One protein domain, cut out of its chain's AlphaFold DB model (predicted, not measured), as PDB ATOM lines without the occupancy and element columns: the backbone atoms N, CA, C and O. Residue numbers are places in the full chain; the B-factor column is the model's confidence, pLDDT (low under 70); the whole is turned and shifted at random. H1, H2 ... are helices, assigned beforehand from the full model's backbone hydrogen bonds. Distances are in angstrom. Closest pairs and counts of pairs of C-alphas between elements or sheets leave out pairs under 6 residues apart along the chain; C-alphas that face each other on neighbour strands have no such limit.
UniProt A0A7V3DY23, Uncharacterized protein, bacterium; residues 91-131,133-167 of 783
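This is residues 91 to 131 and 133 to 167 of the 783 residues of an uncharacterized protein of bacterium (UniProt A0A7V3DY23). Three helices, H1, H3 and H4, cross one another steeply, their centres making a triangle, and a fourth, the short H2, packs on the later part of H4. H4 sits in the middle and meets the other three; the long H1 crosses H3 and H4 with residues 93 to 104, while its last residues run on past them to one end of the longest axis. From there an unnamed stretch, residues 112 to 120, folds back to H2. The printed part has 76 residues with four named helices, H1, H2, H3 and H4 in chain order, and no named strand: the class is all helix. It is compact, with a radius of gyration of the C-alphas of 11.8 A, and spans 34 by 24 by 15 A.

Start with H1, residues 91 to 111, and look across from it to H3, residues 134 to 147. They touch, with residues 93 to 101 of H1 and 140 to 144 of H3 alone; the closest C-alphas, of Leu 94 and Ile 140, are 5.9 A apart. They run the same way at a steep tilt of 52 degrees. Go next to H4, residues 155 to 165, the hub, which touches three helices. H1 touches it with residues 97 to 104 alone, closest at the C-alphas of Val 101 and Ile 158, 6.2 A apart, at a steep tilt of 62 degrees, opposite ways. H3 touches H4 closest at the C-alphas of Gln 141 and Cys 159, 5.6 A apart, at a steep tilt of 46 degrees, opposite ways. H2, residues 121 to 126, touches H4, with the C-alphas of Ala 121 and Glu 163 closest at 6.2 A; they run the same way at a tilt of 36 degrees, only just steep. H2 and H3 are close but not clearly touching, and H1 and H2 are apart. In H3 and H4 every O i to N i+4 pair is within hydrogen-bond range; in H1 15 of 17 are, in H2 1 of 2.

Find C-alpha 91 at (6.072, 36.875, 5.739); from there H1 runs 30.8 A to C-alpha 111 at (2.452, 15.267, -15.908). H2 runs 9.1 A from Ala 121 to Ile 126. H3 runs 19.9 A from Phe 134 to Glu 147. H4 runs 15.5 A from Pro 155 to C-alpha 165 at (12.117, 23.078, 0.805).

The two C-alphas farthest apart, of Gly 112 and Tyr 128, are 34.5 A apart. Residue 132 is not printed; look across this cut, in the link from H2 to H3, and C-alphas 131 and 133 are 7.1 A apart. The links from H1 to H2 and from H3 to H4 are short. Mean pLDDT of the printed part is 80.6; look in the B-factor column for values under 70 at residues 109 to 118 and 120 to 128.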
ATOM      1  N   GLU A  91       6.559  36.445   7.057       94.81
ATOM      2  CA  GLU A  91       6.072  36.875   5.739       94.81
ATOM      3  C   GLU A  91       7.040  36.497   4.612       94.81
ATOM      4  O   GLU A  91       6.612  35.971   3.586       94.81
ATOM      5  N   GLU A  92       8.353  36.646   4.823       94.69
ATOM      6  CA  GLU A  92       9.357  36.193   3.850       94.69
ATOM      7  C   GLU A  92       9.270  34.679   3.612       94.69
ATOM      8  O   GLU A  92       9.327  34.223   2.466       94.69
ATOM      9  N   ARG A  93       9.080  33.887   4.678       94.44
ATOM     10  CA  ARG A  93       8.882  32.433   4.566       94.44
ATOM     11  C   ARG A  93       7.568  32.083   3.880       94.44
ATOM     12  O   ARG A  93       7.534  31.144   3.087       94.44
ATOM     13  N   LEU A  94       6.497  32.819   4.147       96.56
ATOM     14  CA  LEU A  94       5.209  32.602   3.500       96.56
ATOM     15  C   LEU A  94       5.293  32.876   1.991       96.56
ATOM     16  O   LEU A  94       4.854  32.043   1.196       96.56
ATOM     17  N   ASP A  95       5.920  33.981   1.586       96.69
ATOM     18  CA  ASP A  95       6.143  34.320   0.178       96.69
ATOM     19  C   ASP A  95       7.057  33.318  -0.528       96.69
ATOM     20  O   ASP A  95       6.796  32.905  -1.665       96.69
ATOM     21  N   GLU A  96       8.107  32.861   0.151       96.31
ATOM     22  CA  GLU A  96       8.937  31.759  -0.320       96.31
ATOM     23  C   GLU A  96       8.102  30.491  -0.543       96.31
ATOM     24  O   GLU A  96       8.158  29.902  -1.628       96.31
ATOM     25  N   GLY A  97       7.255  30.128   0.423       96.38
ATOM     26  CA  GLY A  97       6.328  29.006   0.324       96.38
ATOM     27  C   GLY A  97       5.361  29.133  -0.859       96.38
ATOM     28  O   GLY A  97       5.202  28.174  -1.617       96.38
ATOM     29  N   ARG A  98       4.781  30.321  -1.101       97.06
ATOM     30  CA  ARG A  98       3.924  30.582  -2.276       97.06
ATOM     31  C   ARG A  98       4.652  30.291  -3.583       97.06
ATOM     32  O   ARG A  98       4.076  29.674  -4.481       97.06
ATOM     33  N   ARG A  99       5.918  30.709  -3.714       96.75
ATOM     34  CA  ARG A  99       6.722  30.431  -4.921       96.75
ATOM     35  C   ARG A  99       6.941  28.933  -5.117       96.75
ATOM     36  O   ARG A  99       6.742  28.443  -6.227       96.75
ATOM     37  N   VAL A 100       7.288  28.210  -4.053       94.69
ATOM     38  CA  VAL A 100       7.514  26.753  -4.083       94.69
ATOM     39  C   VAL A 100       6.246  26.006  -4.495       94.69
ATOM     40  O   VAL A 100       6.293  25.131  -5.360       94.69
ATOM     41  N   VAL A 101       5.090  26.377  -3.939       93.94
ATOM     42  CA  VAL A 101       3.811  25.735  -4.280       93.94
ATOM     43  C   VAL A 101       3.401  26.040  -5.723       93.94
ATOM     44  O   VAL A 101       2.960  25.130  -6.419       93.94
ATOM     45  N   ARG A 102       3.621  27.263  -6.230       93.69
ATOM     46  CA  ARG A 102       3.388  27.590  -7.654       93.69
ATOM     47  C   ARG A 102       4.271  26.765  -8.591       93.69
ATOM     48  O   ARG A 102       3.789  26.291  -9.617       93.69
ATOM     49  N   GLN A 103       5.542  26.560  -8.240       91.06
ATOM     50  CA  GLN A 103       6.439  25.687  -9.005       91.06
ATOM     51  C   GLN A 103       5.935  24.241  -9.006       91.06
ATOM     52  O   GLN A 103       5.848  23.618 -10.062       91.06
ATOM     53  N   TYR A 104       5.528  23.725  -7.843       89.44
ATOM     54  CA  TYR A 104       4.927  22.397  -7.740       89.44
ATOM     55  C   TYR A 104       3.645  22.275  -8.580       89.44
ATOM     56  O   TYR A 104       3.487  21.301  -9.322       89.44
ATOM     57  N   ALA A 105       2.776  23.288  -8.555       87.94
ATOM     58  CA  ALA A 105       1.560  23.332  -9.361       87.94
ATOM     59  C   ALA A 105       1.859  23.197 -10.862       87.94
ATOM     60  O   ALA A 105       1.246  22.376 -11.548       87.94
ATOM     61  N   ALA A 106       2.864  23.928 -11.354       86.19
ATOM     62  CA  ALA A 106       3.300  23.858 -12.746       86.19
ATOM     63  C   ALA A 106       3.792  22.451 -13.138       86.19
ATOM     64  O   ALA A 106       3.475  21.968 -14.223       86.19
ATOM     65  N   THR A 107       4.506  21.754 -12.245       82.31
ATOM     66  CA  THR A 107       4.955  20.369 -12.504       82.31
ATOM     67  C   THR A 107       3.807  19.355 -12.543       82.31
ATOM     68  O   THR A 107       3.850  18.393 -13.315       82.31
ATOM     69  N   CYS A 108       2.749  19.574 -11.756       77.00
ATOM     70  CA  CYS A 108       1.570  18.708 -11.746       77.00
ATOM     71  C   CYS A 108       0.722  18.882 -13.015       77.00
ATOM     72  O   CYS A 108       0.228  17.897 -13.561       77.00
ATOM     73  N   ALA A 109       0.604  20.115 -13.520       64.56
ATOM     74  CA  ALA A 109      -0.154  20.422 -14.733       64.56
ATOM     75  C   ALA A 109       0.423  19.756 -15.999       64.56
ATOM     76  O   ALA A 109      -0.331  19.418 -16.907       64.56
ATOM     77  N   GLY A 110       1.743  19.534 -16.059       55.69
ATOM     78  CA  GLY A 110       2.413  18.919 -17.214       55.69
ATOM     79  C   GLY A 110       2.476  17.384 -17.217       55.69
ATOM     80  O   GLY A 110       2.771  16.803 -18.257       55.69
ATOM     81  N   SER A 111       2.221  16.717 -16.084       51.59
ATOM     82  CA  SER A 111       2.452  15.267 -15.908       51.59
ATOM     83  C   SER A 111       1.182  14.433 -15.696       51.59
ATOM     84  O   SER A 111       1.250  13.206 -15.668       51.59
ATOM     85  N   GLY A 112       0.012  15.060 -15.521       44.31
ATOM     86  CA  GLY A 112      -1.271  14.376 -15.294       44.31
ATOM     87  C   GLY A 112      -1.408  13.675 -13.930       44.31
ATOM     88  O   GLY A 112      -2.530  13.445 -13.485       44.31
ATOM     89  N   ARG A 113      -0.299  13.386 -13.236       45.41
ATOM     90  CA  ARG A 113      -0.203  12.991 -11.822       45.41
ATOM     91  C   ARG A 113       1.181  13.382 -11.297       45.41
ATOM     92  O   ARG A 113       2.153  12.678 -11.544       45.41
ATOM     93  N   GLY A 114       1.282  14.482 -10.553       47.47
ATOM     94  CA  GLY A 114       2.485  14.736  -9.762       47.47
ATOM     95  C   GLY A 114       2.539  13.747  -8.598       47.47
ATOM     96  O   GLY A 114       1.610  13.722  -7.790       47.47
ATOM     97  N   GLU A 115       3.587  12.926  -8.497       50.69
ATOM     98  CA  GLU A 115       3.801  12.097  -7.305       50.69
ATOM     99  C   GLU A 115       3.879  13.003  -6.070       50.69
ATOM    100  O   GLU A 115       4.711  13.913  -5.990       50.69
ATOM    101  N   ALA A 116       2.982  12.776  -5.108       56.50
ATOM    102  CA  ALA A 116       3.005  13.522  -3.864       56.50
ATOM    103  C   ALA A 116       4.300  13.175  -3.102       56.50
ATOM    104  O   ALA A 116       4.569  11.992  -2.869       56.50
ATOM    105  N   PRO A 117       5.119  14.170  -2.711       61.25
ATOM    106  CA  PRO A 117       6.256  13.950  -1.832       61.25
ATOM    107  C   PRO A 117       5.916  13.078  -0.626       61.25
ATOM    108  O   PRO A 117       4.900  13.292   0.030       61.25
ATOM    109  N   PHE A 118       6.843  12.203  -0.243       65.38
ATOM    110  CA  PHE A 118       6.817  11.612   1.091       65.38
ATOM    111  C   PHE A 118       6.838  12.721   2.160       65.38
ATOM    112  O   PHE A 118       7.759  13.546   2.169       65.38
ATOM    113  N   ARG A 119       5.835  12.732   3.048       73.19
ATOM    114  CA  ARG A 119       5.727  13.674   4.171       73.19
ATOM    115  C   ARG A 119       6.847  13.434   5.184       73.19
ATOM    116  O   ARG A 119       7.135  12.305   5.570       73.19
ATOM    117  N   ARG A 120       7.483  14.519   5.613       64.75
ATOM    118  CA  ARG A 120       8.595  14.581   6.571       64.75
ATOM    119  C   ARG A 120       8.279  15.553   7.717       64.75
ATOM    120  O   ARG A 120       9.193  16.101   8.319       64.75
ATOM    121  N   ALA A 121       7.005  15.791   8.032       59.59
ATOM    122  CA  ALA A 121       6.575  16.811   8.995       59.59
ATOM    123  C   ALA A 121       7.270  16.669  10.360       59.59
ATOM    124  O   ALA A 121       7.957  17.576  10.823       59.59
ATOM    125  N   MET A 122       7.199  15.476  10.955       61.16
ATOM    126  CA  MET A 122       7.896  15.157  12.204       61.16
ATOM    127  C   MET A 122       9.421  15.294  12.091       61.16
ATOM    128  O   MET A 122      10.100  15.509  13.093       61.16
ATOM    129  N   TRP A 123       9.977  15.202  10.881       60.91
ATOM    130  CA  TRP A 123      11.412  15.313  10.665       60.91
ATOM    131  C   TRP A 123      11.897  16.758  10.714       60.91
ATOM    132  O   TRP A 123      13.001  16.982  11.180       60.91
ATOM    133  N   HIS A 124      11.090  17.751  10.340       58.69
ATOM    134  CA  HIS A 124      11.458  19.167  10.543       58.69
ATOM    135  C   HIS A 124      11.726  19.520  11.999       58.69
ATOM    136  O   HIS A 124      12.549  20.372  12.330       58.69
ATOM    137  N   ARG A 125      11.020  18.820  12.874       61.94
ATOM    138  CA  ARG A 125      11.105  18.978  14.310       61.94
ATOM    139  C   ARG A 125      12.227  18.129  14.915       61.94
ATOM    140  O   ARG A 125      13.020  18.649  15.696       61.94
ATOM    141  N   ILE A 126      12.272  16.838  14.581       55.03
ATOM    142  CA  ILE A 126      13.190  15.863  15.196       55.03
ATOM    143  C   ILE A 126      14.565  15.903  14.530       55.03
ATOM    144  O   ILE A 126      15.583  15.787  15.204       55.03
ATOM    145  N   HIS A 127      14.608  16.102  13.212       53.66
ATOM    146  CA  HIS A 127      15.853  16.210  12.479       53.66
ATOM    147  C   HIS A 127      16.392  17.643  12.465       53.66
ATOM    148  O   HIS A 127      15.742  18.665  12.696       53.66
ATOM    149  N   TYR A 128      17.683  17.672  12.228       62.88
ATOM    150  CA  TYR A 128      18.598  18.752  12.511       62.88
ATOM    151  C   TYR A 128      18.517  19.967  11.579       62.88
ATOM    152  O   TYR A 128      19.220  20.947  11.795       62.88
ATOM    153  N   ASN A 129      17.664  19.932  10.556       76.62
ATOM    154  CA  ASN A 129      17.862  20.800   9.400       76.62
ATOM    155  C   ASN A 129      16.737  21.796   9.127       76.62
ATOM    156  O   ASN A 129      16.928  22.614   8.242       76.62
ATOM    157  N   GLY A 130      15.613  21.795   9.849       86.31
ATOM    158  CA  GLY A 130      14.562  22.797   9.623       86.31
ATOM    159  C   GLY A 130      15.070  24.233   9.815       86.31
ATOM    160  O   GLY A 130      15.690  24.529  10.836       86.31
ATOM    161  N   ASN A 131      14.815  25.114   8.839       89.19
ATOM    162  CA  ASN A 131      15.293  26.509   8.831       89.19
ATOM    163  C   ASN A 131      14.244  27.545   9.282       89.19
ATOM    164  O   ASN A 131      14.413  28.749   9.071       89.19
ATOM    165  N   PRO A 133      10.937  27.629  12.764       86.50
ATOM    166  CA  PRO A 133      10.190  26.915  13.795       86.50
ATOM    167  C   PRO A 133       9.085  26.023  13.213       86.50
ATOM    168  O   PRO A 133       8.384  26.401  12.273       86.50
ATOM    169  N   PHE A 134       8.882  24.846  13.812       85.00
ATOM    170  CA  PHE A 134       7.892  23.873  13.333       85.00
ATOM    171  C   PHE A 134       6.458  24.431  13.327       85.00
ATOM    172  O   PHE A 134       5.695  24.169  12.400       85.00
ATOM    173  N   GLU A 135       6.104  25.249  14.317       83.25
ATOM    174  CA  GLU A 135       4.800  25.917  14.380       83.25
ATOM    175  C   GLU A 135       4.577  26.859  13.183       83.25
ATOM    176  O   GLU A 135       3.517  26.836  12.551       83.25
ATOM    177  N   GLN A 136       5.601  27.628  12.797       87.69
ATOM    178  CA  GLN A 136       5.532  28.489  11.618       87.69
ATOM    179  C   GLN A 136       5.365  27.665  10.336       87.69
ATOM    180  O   GLN A 136       4.545  28.024   9.492       87.69
ATOM    181  N   LEU A 137       6.053  26.522  10.214       89.44
ATOM    182  CA  LEU A 137       5.845  25.594   9.098       89.44
ATOM    183  C   LEU A 137       4.391  25.104   9.040       89.44
ATOM    184  O   LEU A 137       3.788  25.130   7.968       89.44
ATOM    185  N   GLN A 138       3.799  24.708  10.173       86.69
ATOM    186  CA  GLN A 138       2.392  24.288  10.232       86.69
ATOM    187  C   GLN A 138       1.430  25.416   9.822       86.69
ATOM    188  O   GLN A 138       0.440  25.172   9.127       86.69
ATOM    189  N   ARG A 139       1.714  26.662  10.219       88.75
ATOM    190  CA  ARG A 139       0.924  27.842   9.832       88.75
ATOM    191  C   ARG A 139       1.015  28.126   8.333       88.75
ATOM    192  O   ARG A 139      -0.025  28.298   7.701       88.75
ATOM    193  N   ILE A 140       2.221  28.099   7.762       93.00
ATOM    194  CA  ILE A 140       2.448  28.265   6.318       93.00
ATOM    195  C   ILE A 140       1.730  27.161   5.537       93.00
ATOM    196  O   ILE A 140       0.999  27.452   4.597       93.00
ATOM    197  N   GLN A 141       1.874  25.898   5.950       91.19
ATOM    198  CA  GLN A 141       1.190  24.770   5.312       91.19
ATOM    199  C   GLN A 141      -0.324  24.969   5.266       91.19
ATOM    200  O   GLN A 141      -0.930  24.754   4.219       91.19
ATOM    201  N   ARG A 142      -0.930  25.407   6.374       89.31
ATOM    202  CA  ARG A 142      -2.371  25.666   6.454       89.31
ATOM    203  C   ARG A 142      -2.801  26.775   5.496       89.31
ATOM    204  O   ARG A 142      -3.664  26.537   4.662       89.31
ATOM    205  N   GLN A 143      -2.150  27.938   5.567       93.31
ATOM    206  CA  GLN A 143      -2.480  29.082   4.713       93.31
ATOM    207  C   GLN A 143      -2.331  28.752   3.225       93.31
ATOM    208  O   GLN A 143      -3.191  29.114   2.430       93.31
ATOM    209  N   LEU A 144      -1.276  28.027   2.845       94.50
ATOM    210  CA  LEU A 144      -1.047  27.660   1.449       94.50
ATOM    211  C   LEU A 144      -1.962  26.525   0.974       94.50
ATOM    212  O   LEU A 144      -2.328  26.504  -0.197       94.50
ATOM    213  N   CYS A 145      -2.377  25.603   1.845       90.69
ATOM    214  CA  CYS A 145      -3.417  24.635   1.486       90.69
ATOM    215  C   CYS A 145      -4.750  25.332   1.188       90.69
ATOM    216  O   CYS A 145      -5.398  24.971   0.207       90.69
ATOM    217  N   ASP A 146      -5.120  26.341   1.983       91.12
ATOM    218  CA  ASP A 146      -6.343  27.122   1.775       91.12
ATOM    219  C   ASP A 146      -6.237  28.002   0.509       91.12
ATOM    220  O   ASP A 146      -7.133  27.990  -0.335       91.12
ATOM    221  N   GLU A 147      -5.113  28.708   0.315       93.56
ATOM    222  CA  GLU A 147      -4.868  29.585  -0.848       93.56
ATOM    223  C   GLU A 147      -4.902  28.813  -2.182       93.56
ATOM    224  O   GLU A 147      -5.439  29.303  -3.177       93.56
ATOM    225  N   PHE A 148      -4.361  27.590  -2.216       90.00
ATOM    226  CA  PHE A 148      -4.243  26.780  -3.436       90.00
ATOM    227  C   PHE A 148      -5.331  25.705  -3.585       90.00
ATOM    228  O   PHE A 148      -5.272  24.903  -4.522       90.00
ATOM    229  N   GLN A 149      -6.353  25.691  -2.721       84.75
ATOM    230  CA  GLN A 149      -7.403  24.663  -2.717       84.75
ATOM    231  C   GLN A 149      -8.145  24.546  -4.064       84.75
ATOM    232  O   GLN A 149      -8.551  23.455  -4.465       84.75
ATOM    233  N   SER A 150      -8.297  25.653  -4.799       83.12
ATOM    234  CA  SER A 150      -8.982  25.697  -6.101       83.12
ATOM    235  C   SER A 150      -8.173  25.102  -7.264       83.12
ATOM    236  O   SER A 150      -8.740  24.808  -8.314       83.12
ATOM    237  N   GLN A 151      -6.864  24.885  -7.098       79.38
ATOM    238  CA  GLN A 151      -5.959  24.438  -8.168       79.38
ATOM    239  C   GLN A 151      -5.843  22.907  -8.275       79.38
ATOM    240  O   GLN A 151      -4.917  22.396  -8.898       79.38
ATOM    241  N   SER A 152      -6.774  22.160  -7.669       75.69
ATOM    242  CA  SER A 152      -6.784  20.684  -7.643       75.69
ATOM    243  C   SER A 152      -5.499  20.045  -7.087       75.69
ATOM    244  O   SER A 152      -5.217  18.875  -7.345       75.69
ATOM    245  N   LEU A 153      -4.714  20.793  -6.306       81.94
ATOM    246  CA  LEU A 153      -3.548  20.262  -5.609       81.94
ATOM    247  C   LEU A 153      -3.985  19.523  -4.349       81.94
ATOM    248  O   LEU A 153      -4.840  19.990  -3.597       81.94
ATOM    249  N   SER A 154      -3.362  18.374  -4.088       82.00
ATOM    250  CA  SER A 154      -3.593  17.673  -2.827       82.00
ATOM    251  C   SER A 154      -2.890  18.404  -1.669       82.00
ATOM    252  O   SER A 154      -1.728  18.800  -1.822       82.00
ATOM    253  N   PRO A 155      -3.525  18.527  -0.484       83.12
ATOM    254  CA  PRO A 155      -2.872  19.071   0.710       83.12
ATOM    255  C   PRO A 155      -1.574  18.336   1.070       83.12
ATOM    256  O   PRO A 155      -0.589  18.954   1.464       83.12
ATOM    257  N   ILE A 156      -1.534  17.014   0.865       81.44
ATOM    258  CA  ILE A 156      -0.338  16.186   1.089       81.44
ATOM    259  C   ILE A 156       0.816  16.649   0.194       81.44
ATOM    260  O   ILE A 156       1.943  16.796   0.671       81.44
ATOM    261  N   GLY A 157       0.536  16.913  -1.086       84.25
ATOM    262  CA  GLY A 157       1.525  17.399  -2.042       84.25
ATOM    263  C   GLY A 157       2.111  18.749  -1.636       84.25
ATOM    264  O   GLY A 157       3.332  18.888  -1.578       84.25
ATOM    265  N   ILE A 158       1.246  19.705  -1.273       88.44
ATOM    266  CA  ILE A 158       1.640  21.039  -0.786       88.44
ATOM    267  C   ILE A 158       2.527  20.916   0.456       88.44
ATOM    268  O   ILE A 158       3.656  21.409   0.471       88.44
ATOM    269  N   CYS A 159       2.058  20.213   1.487       87.44
ATOM    270  CA  CYS A 159       2.815  20.058   2.725       87.44
ATOM    271  C   CYS A 159       4.169  19.382   2.489       87.44
ATOM    272  O   CYS A 159       5.180  19.823   3.036       87.44
ATOM    273  N   GLY A 160       4.209  18.354   1.641       86.19
ATOM    274  CA  GLY A 160       5.421  17.603   1.356       86.19
ATOM    275  C   GLY A 160       6.475  18.383   0.559       86.19
ATOM    276  O   GLY A 160       7.670  18.184   0.784       86.19
ATOM    277  N   VAL A 161       6.091  19.290  -0.352       90.06
ATOM    278  CA  VAL A 161       7.079  20.160  -1.026       90.06
ATOM    279  C   VAL A 161       7.641  21.210  -0.074       90.06
ATOM    280  O   VAL A 161       8.853  21.415  -0.064       90.06
ATOM    281  N   LEU A 162       6.805  21.791   0.788       91.00
ATOM    282  CA  LEU A 162       7.234  22.758   1.804       91.00
ATOM    283  C   LEU A 162       8.180  22.106   2.826       91.00
ATOM    284  O   LEU A 162       9.232  22.655   3.141       91.00
ATOM    285  N   GLU A 163       7.867  20.887   3.273       87.81
ATOM    286  CA  GLU A 163       8.726  20.093   4.164       87.81
ATOM    287  C   GLU A 163      10.060  19.687   3.519       87.81
ATOM    288  O   GLU A 163      11.043  19.439   4.213       87.81
ATOM    289  N   ARG A 164      10.159  19.598   2.194       86.19
ATOM    290  CA  ARG A 164      11.467  19.388   1.551       86.19
ATOM    291  C   ARG A 164      12.235  20.693   1.404       86.19
ATOM    292  O   ARG A 164      13.444  20.700   1.622       86.19
ATOM    293  N   HIS A 165      11.529  21.773   1.088       90.06
ATOM    294  CA  HIS A 165      12.117  23.078   0.805       90.06
ATOM    295  C   HIS A 165      12.737  23.745   2.033       90.06
ATOM    296  O   HIS A 165      13.867  24.216   1.974       90.06
ATOM    297  N   PHE A 166      12.029  23.762   3.162       90.75
ATOM    298  CA  PHE A 166      12.408  24.574   4.321       90.75
ATOM    299  C   PHE A 166      13.506  23.979   5.217       90.75
ATOM    300  O   PHE A 166      13.410  23.962   6.442       90.75
ATOM    301  N   ASN A 167      14.582  23.489   4.612       88.88
ATOM    302  CA  ASN A 167      15.753  22.993   5.320       88.88
ATOM    303  C   ASN A 167      16.945  23.945   5.133       88.88
ATOM    304  O   ASN A 167      17.049  24.653   4.133       88.88
TER     305      ASN A 167